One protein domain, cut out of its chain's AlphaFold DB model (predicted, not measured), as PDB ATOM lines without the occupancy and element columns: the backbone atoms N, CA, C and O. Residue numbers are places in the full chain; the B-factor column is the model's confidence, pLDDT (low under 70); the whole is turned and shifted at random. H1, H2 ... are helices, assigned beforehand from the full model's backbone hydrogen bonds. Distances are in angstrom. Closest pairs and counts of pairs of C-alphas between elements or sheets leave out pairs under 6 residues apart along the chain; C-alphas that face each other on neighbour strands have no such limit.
ATOM      1  N   GLU A  29      34.431 -19.096  37.657       87.44
ATOM      2  CA  GLU A  29      33.479 -19.037  38.762       87.44
ATOM      3  C   GLU A  29      32.223 -19.864  38.484       87.44
ATOM      4  O   GLU A  29      31.712 -20.530  39.381       87.44
ATOM      5  N   ASP A  30      31.744 -19.881  37.240       84.50
ATOM      6  CA  ASP A  30      30.563 -20.663  36.866       84.50
ATOM      7  C   ASP A  30      30.875 -22.163  36.897       84.50
ATOM      8  O   ASP A  30      30.057 -22.961  37.360       84.50
ATOM      9  N   VAL A  31      32.094 -22.543  36.499       86.12
ATOM     10  CA  VAL A  31      32.594 -23.921  36.605       86.12
ATOM     11  C   VAL A  31      32.770 -24.329  38.069       86.12
ATOM     12  O   VAL A  31      32.359 -25.426  38.441       86.12
ATOM     13  N   LEU A  32      33.327 -23.457  38.915       89.19
ATOM     14  CA  LEU A  32      33.492 -23.715  40.349       89.19
ATOM     15  C   LEU A  32      32.138 -23.842  41.059       89.19
ATOM     16  O   LEU A  32      31.949 -24.740  41.876       89.19
ATOM     17  N   GLN A  33      31.165 -22.995  40.722       89.88
ATOM     18  CA  GLN A  33      29.822 -23.107  41.282       89.88
ATOM     19  C   GLN A  33      29.134 -24.405  40.867       89.88
ATOM     20  O   GLN A  33      28.494 -25.048  41.700       89.88
ATOM     21  N   MET A  34      29.260 -24.790  39.601       87.69
ATOM     22  CA  MET A  34      28.741 -26.053  39.085       87.69
ATOM     23  C   MET A  34      29.420 -27.255  39.757       87.69
ATOM     24  O   MET A  34      28.736 -28.185  40.163       87.69
ATOM     25  N   ALA A  35      30.741 -27.216  39.948       87.88
ATOM     26  CA  ALA A  35      31.503 -28.239  40.664       87.88
ATOM     27  C   ALA A  35      30.939 -28.492  42.077       87.88
ATOM     28  O   ALA A  35      30.711 -29.634  42.470       87.88
ATOM     29  N   VAL A  36      30.633 -27.429  42.819       88.62
ATOM     30  CA  VAL A  36      30.044 -27.556  44.160       88.62
ATOM     31  C   VAL A  36      28.567 -27.971  44.104       88.62
ATOM     32  O   VAL A  36      28.136 -28.813  44.885       88.62
ATOM     33  N   SER A  37      27.781 -27.396  43.188       84.62
ATOM     34  CA  SER A  37      26.311 -27.537  43.197       84.62
ATOM     35  C   SER A  37      25.809 -28.814  42.522       84.62
ATOM     36  O   SER A  37      24.831 -29.391  42.981       84.62
ATOM     37  N   GLU A  38      26.478 -29.256  41.456       83.00
ATOM     38  CA  GLU A  38      26.063 -30.400  40.632       83.00
ATOM     39  C   GLU A  38      26.869 -31.669  40.945       83.00
ATOM     40  O   GLU A  38      26.359 -32.775  40.791       83.00
ATOM     41  N   PHE A  39      28.120 -31.531  41.403       84.50
ATOM     42  CA  PHE A  39      28.997 -32.672  41.712       84.50
ATOM     43  C   PHE A  39      29.223 -32.892  43.212       84.50
ATOM     44  O   PHE A  39      29.926 -33.827  43.587       84.50
ATOM     45  N   GLY A  40      28.634 -32.053  44.073       85.00
ATOM     46  CA  GLY A  40      28.715 -32.210  45.528       85.00
ATOM     47  C   GLY A  40      30.128 -32.054  46.094       85.00
ATOM     48  O   GLY A  40      30.441 -32.663  47.112       85.00
ATOM     49  N   ILE A  41      30.993 -31.279  45.431       89.75
ATOM     50  CA  ILE A  41      32.350 -31.016  45.919       89.75
ATOM     51  C   ILE A  41      32.287 -30.158  47.186       89.75
ATOM     52  O   ILE A  41      31.635 -29.113  47.206       89.75
ATOM     53  N   ASP A  42      33.017 -30.578  48.219       91.56
ATOM     54  CA  ASP A  42      33.144 -29.825  49.462       91.56
ATOM     55  C   ASP A  42      33.757 -28.442  49.210       91.56
ATOM     56  O   ASP A  42      34.794 -28.292  48.558       91.56
ATOM     57  N   ALA A  43      33.128 -27.417  49.777       91.38
ATOM     58  CA  ALA A  43      33.572 -26.037  49.681       91.38
ATOM     59  C   ALA A  43      33.658 -25.399  51.067       91.38
ATOM     60  O   ALA A  43      32.910 -25.744  51.979       91.38
ATOM     61  N   GLN A  44      34.571 -24.440  51.211       93.12
ATOM     62  CA  GLN A  44      34.682 -23.639  52.427       93.12
ATOM     63  C   GLN A  44      33.434 -22.777  52.632       93.12
ATOM     64  O   GLN A  44      32.751 -22.404  51.672       93.12
ATOM     65  N   ASP A  45      33.173 -22.390  53.878       91.44
ATOM     66  CA  ASP A  45      32.114 -21.433  54.186       91.44
ATOM     67  C   ASP A  45      32.271 -20.147  53.360       91.44
ATOM     68  O   ASP A  45      33.375 -19.687  53.066       91.44
ATOM     69  N   ASN A  46      31.143 -19.540  52.986       92.19
ATOM     70  CA  ASN A  46      31.075 -18.319  52.174       92.19
ATOM     71  C   ASN A  46      31.644 -18.414  50.744       92.19
ATOM     72  O   ASN A  46      31.727 -17.378  50.083       92.19
ATOM     73  N   TRP A  47      31.963 -19.602  50.211       92.88
ATOM     74  CA  TRP A  47      32.463 -19.754  48.831       92.88
ATOM     75  C   TRP A  47      31.609 -19.016  47.786       92.88
ATOM     76  O   TRP A  47      32.147 -18.364  46.896       92.88
ATOM     77  N   LYS A  48      30.276 -19.039  47.939       89.81
ATOM     78  CA  LYS A  48      29.339 -18.344  47.039       89.81
ATOM     79  C   LYS A  48      29.614 -16.847  46.965       89.81
ATOM     80  O   LYS A  48      29.568 -16.277  45.883       89.81
ATOM     81  N   ARG A  49      29.923 -16.217  48.102       92.00
ATOM     82  CA  ARG A  49      30.232 -14.787  48.161       92.00
ATOM     83  C   ARG A  49      31.511 -14.474  47.389       92.00
ATOM     84  O   ARG A  49      31.511 -13.540  46.607       92.00
ATOM     85  N   TYR A  50      32.558 -15.282  47.558       91.81
ATOM     86  CA  TYR A  50      33.808 -15.097  46.818       91.81
ATOM     87  C   TYR A  50      33.622 -15.229  45.304       91.81
ATOM     88  O   TYR A  50      34.234 -14.477  44.551       91.81
ATOM     89  N   LEU A  51      32.760 -16.144  44.851       90.38
ATOM     90  CA  LEU A  51      32.437 -16.248  43.428       90.38
ATOM     91  C   LEU A  51      31.651 -15.033  42.926       90.38
ATOM     92  O   LEU A  51      31.939 -14.539  41.841       90.38
ATOM     93  N   GLU A  52      30.687 -14.528  43.698       88.81
ATOM     94  CA  GLU A  52      29.951 -13.311  43.333       88.81
ATOM     95  C   GLU A  52      30.853 -12.074  43.278       88.81
ATOM     96  O   GLU A  52      30.766 -11.307  42.317       88.81
ATOM     97  N   ASP A  53      31.750 -11.917  44.254       89.69
ATOM     98  CA  ASP A  53      32.724 -10.825  44.295       89.69
ATOM     99  C   ASP A  53      33.668 -10.914  43.077       89.69
ATOM    100  O   ASP A  53      33.800  -9.948  42.324       89.69
ATOM    101  N   SER A  54      34.216 -12.103  42.779       87.69
ATOM    102  CA  SER A  54      35.064 -12.317  41.592       87.69
ATOM    103  C   SER A  54      34.322 -12.028  40.281       87.69
ATOM    104  O   SER A  54      34.838 -11.359  39.382       87.69
ATOM    105  N   ARG A  55      33.056 -12.458  40.171       86.88
ATOM    106  CA  ARG A  55      32.208 -12.149  39.008       86.88
ATOM    107  C   ARG A  55      31.973 -10.654  38.851       86.88
ATOM    108  O   ARG A  55      31.868 -10.191  37.714       86.88
ATOM    109  N   ALA A  56      31.803  -9.917  39.946       86.56
ATOM    110  CA  ALA A  56      31.611  -8.474  39.904       86.56
ATOM    111  C   ALA A  56      32.877  -7.774  39.386       86.56
ATOM    112  O   ALA A  56      32.788  -7.013  38.419       86.56
ATOM    113  N   ASP A  57      34.041  -8.127  39.936       86.38
ATOM    114  CA  ASP A  57      35.346  -7.589  39.527       86.38
ATOM    115  C   ASP A  57      35.650  -7.890  38.049       86.38
ATOM    116  O   ASP A  57      36.104  -7.027  37.281       86.38
ATOM    117  N   TYR A  58      35.348  -9.116  37.615       82.00
ATOM    118  CA  TYR A  58      35.526  -9.526  36.228       82.00
ATOM    119  C   TYR A  58      34.579  -8.778  35.284       82.00
ATOM    120  O   TYR A  58      35.015  -8.283  34.242       82.00
ATOM    121  N   ARG A  59      33.296  -8.633  35.649       84.25
ATOM    122  CA  ARG A  59      32.317  -7.870  34.856       84.25
ATOM    123  C   ARG A  59      32.731  -6.413  34.700       84.25
ATOM    124  O   ARG A  59      32.668  -5.888  33.590       84.25
ATOM    125  N   GLU A  60      33.197  -5.772  35.767       87.31
ATOM    126  CA  GLU A  60      33.688  -4.396  35.696       87.31
ATOM    127  C   GLU A  60      34.879  -4.276  34.733       87.31
ATOM    128  O   GLU A  60      34.913  -3.386  33.876       87.31
ATOM    129  N   SER A  61      35.830  -5.208  34.828       84.56
ATOM    130  CA  SER A  61      37.011  -5.248  33.959       84.56
ATOM    131  C   SER A  61      36.640  -5.462  32.488       84.56
ATOM    132  O   SER A  61      37.172  -4.776  31.615       84.56
ATOM    133  N   GLN A  62      35.692  -6.359  32.208       81.94
ATOM    134  CA  GLN A  62      35.185  -6.621  30.858       81.94
ATOM    135  C   GLN A  62      34.474  -5.402  30.264       81.94
ATOM    136  O   GLN A  62      34.722  -5.054  29.112       81.94
ATOM    137  N   VAL A  63      33.633  -4.716  31.044       88.00
ATOM    138  CA  VAL A  63      32.961  -3.489  30.589       88.00
ATOM    139  C   VAL A  63      33.988  -2.408  30.261       88.00
ATOM    140  O   VAL A  63      33.922  -1.809  29.190       88.00
ATOM    141  N   LYS A  64      34.981  -2.193  31.132       86.56
ATOM    142  CA  LYS A  64      36.069  -1.236  30.878       86.56
ATOM    143  C   LYS A  64      36.851  -1.577  29.609       86.56
ATOM    144  O   LYS A  64      37.142  -0.673  28.830       86.56
ATOM    145  N   ALA A  65      37.173  -2.853  29.397       83.75
ATOM    146  CA  ALA A  65      37.863  -3.309  28.194       83.75
ATOM    147  C   ALA A  65      37.025  -3.060  26.930       83.75
ATOM    148  O   ALA A  65      37.518  -2.437  25.996       83.75
ATOM    149  N   MET A  66      35.741  -3.433  26.935       83.81
ATOM    150  CA  MET A  66      34.830  -3.200  25.806       83.81
ATOM    151  C   MET A  66      34.661  -1.713  25.482       83.81
ATOM    152  O   MET A  66      34.673  -1.337  24.313       83.81
ATOM    153  N   VAL A  67      34.550  -0.850  26.496       90.38
ATOM    154  CA  VAL A  67      34.489   0.609  26.301       90.38
ATOM    155  C   VAL A  67      35.796   1.147  25.713       90.38
ATOM    156  O   VAL A  67      35.763   2.050  24.883       90.38
ATOM    157  N   ALA A  68      36.947   0.609  26.122       83.62
ATOM    158  CA  ALA A  68      38.244   1.018  25.585       83.62
ATOM    159  C   ALA A  68      38.464   0.548  24.135       83.62
ATOM    160  O   ALA A  68      39.097   1.264  23.361       83.62
ATOM    161  N   GLU A  69      37.955  -0.632  23.775       84.44
ATOM    162  CA  GLU A  69      38.038  -1.195  22.420       84.44
ATOM    163  C   GLU A  69      37.044  -0.546  21.447       84.44
ATOM    164  O   GLU A  69      37.365  -0.378  20.271       84.44
ATOM    165  N   HIS A  70      35.869  -0.151  21.943       87.50
ATOM    166  CA  HIS A  70      34.769   0.409  21.150       87.50
ATOM    167  C   HIS A  70      34.217   1.709  21.764       87.50
ATOM    168  O   HIS A  70      33.040   1.775  22.151       87.50
ATOM    169  N   PRO A  71      35.043   2.763  21.892       88.44
ATOM    170  CA  PRO A  71      34.643   4.002  22.555       88.44
ATOM    171  C   PRO A  71      33.445   4.686  21.879       88.44
ATOM    172  O   PRO A  71      32.620   5.290  22.561       88.44
ATOM    173  N   GLU A  72      33.290   4.561  20.561       90.25
ATOM    174  CA  GLU A  72      32.162   5.106  19.798       90.25
ATOM    175  C   GLU A  72      30.813   4.484  20.185       90.25
ATOM    176  O   GLU A  72      29.807   5.193  20.300       90.25
ATOM    177  N   LEU A  73      30.790   3.171  20.445       91.94
ATOM    178  CA  LEU A  73      29.588   2.478  20.904       91.94
ATOM    179  C   LEU A  73      29.233   2.911  22.327       91.94
ATOM    180  O   LEU A  73      28.063   3.142  22.625       91.94
ATOM    181  N   ALA A  74      30.244   3.085  23.180       92.38
ATOM    182  CA  ALA A  74      30.050   3.580  24.538       92.38
ATOM    183  C   ALA A  74      29.486   5.011  24.553       92.38
ATOM    184  O   ALA A  74      28.523   5.280  25.267       92.38
ATOM    185  N   VAL A  75      30.037   5.918  23.736       93.31
ATOM    186  CA  VAL A  75      29.537   7.299  23.611       93.31
ATOM    187  C   VAL A  75      28.096   7.315  23.108       93.31
ATOM    188  O   VAL A  75      27.274   8.034  23.670       93.31
ATOM    189  N   THR A  76      27.775   6.506  22.094       94.56
ATOM    190  CA  THR A  76      26.413   6.411  21.545       94.56
ATOM    191  C   THR A  76      25.427   5.943  22.613       94.56
ATOM    192  O   THR A  76      24.449   6.636  22.880       94.56
ATOM    193  N   ALA A  77      25.724   4.832  23.293       94.31
ATOM    194  CA  ALA A  77      24.856   4.284  24.334       94.31
ATOM    195  C   ALA A  77      24.650   5.259  25.508       94.31
ATOM    196  O   ALA A  77      23.539   5.403  26.012       94.31
ATOM    197  N   LEU A  78      25.705   5.961  25.939       94.38
ATOM    198  CA  LEU A  78      25.598   6.971  26.996       94.38
ATOM    199  C   LEU A  78      24.788   8.193  26.538       94.38
ATOM    200  O   LEU A  78      23.972   8.704  27.304       94.38
ATOM    201  N   SER A  79      24.951   8.621  25.286       94.12
ATOM    202  CA  SER A  79      24.190   9.742  24.717       94.12
ATOM    203  C   SER A  79      22.695   9.423  24.615       94.12
ATOM    204  O   SER A  79      21.864  10.263  24.951       94.12
ATOM    205  N   GLU A  80      22.332   8.197  24.222       96.31
ATOM    206  CA  GLU A  80      20.935   7.728  24.183       96.31
ATOM    207  C   GLU A  80      20.278   7.697  25.572       96.31
ATOM    208  O   GLU A  80      19.070   7.899  25.697       96.31
ATOM    209  N   LEU A  81      21.074   7.498  26.625       95.88
ATOM    210  CA  LEU A  81      20.634   7.594  28.018       95.88
ATOM    211  C   LEU A  81      20.565   9.044  28.536       95.88
ATOM    212  O   LEU A  81      20.185   9.255  29.688       95.88
ATOM    213  N   GLY A  82      20.910  10.037  27.710       95.75
ATOM    214  CA  GLY A  82      20.862  11.460  28.049       95.75
ATOM    215  C   GLY A  82      22.126  12.005  28.718       95.75
ATOM    216  O   GLY A  82      22.076  13.092  29.292       95.75
TER     217      GLY A  82
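Overview. This is residues 29 to 82 of the 104 residues of an uncharacterized protein of Winkia neuii (UniProt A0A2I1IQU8). One long helix, H2, makes the length of an open, rod-like model; the shorter H1 folds back beside its first part as a lopsided helical hairpin, and at the other end H3 turns off nearly square to make a corner. The printed part has 54 residues with three named helices, H1, H2 and H3 in chain order, and no named strand; the class is all helix. It is extended, with a radius of gyration of the C-alphas of 16.7 A and spans of 47 by 16 by 15 A.

Along the chain. H2 is residues 47 to 69, 32.8 A long, from C-alpha 47 at (32.463, -19.754, 48.831) to C-alpha 69 at (38.038, -1.195, 22.420). H1 is residues 29 to 39, 14.7 A, beginning at (33.479, -19.037, 38.762). H3 is residues 71 to 80, 14.3 A.

Arrangement. H2 touches H1 with residues 48 to 55 alone; the closest C-alphas, of Glu 29 and Leu 51, are 5.5 A apart. This hairpin runs opposite ways at a shallow tilt of 32 degrees, only just short of steep. H2 and H3 are close but not clearly touching, about perpendicular at 79 degrees; their closest C-alphas, of Val 67 and Ala 74, are 5.6 A apart. H1 and H3 are apart. In H1, H2 and H3 every O i to N i+4 pair is within hydrogen-bond range.

Size, cuts and confidence. The C-alphas farthest apart, of Asp 42 and Gly 82, are 48.1 A apart. The printed part has no cut. The link from H1 to H2 is short and that from H2 to H3 tight. Residues 56 to 62 of H2 stand free. No printed residue is under 70 in pLDDT.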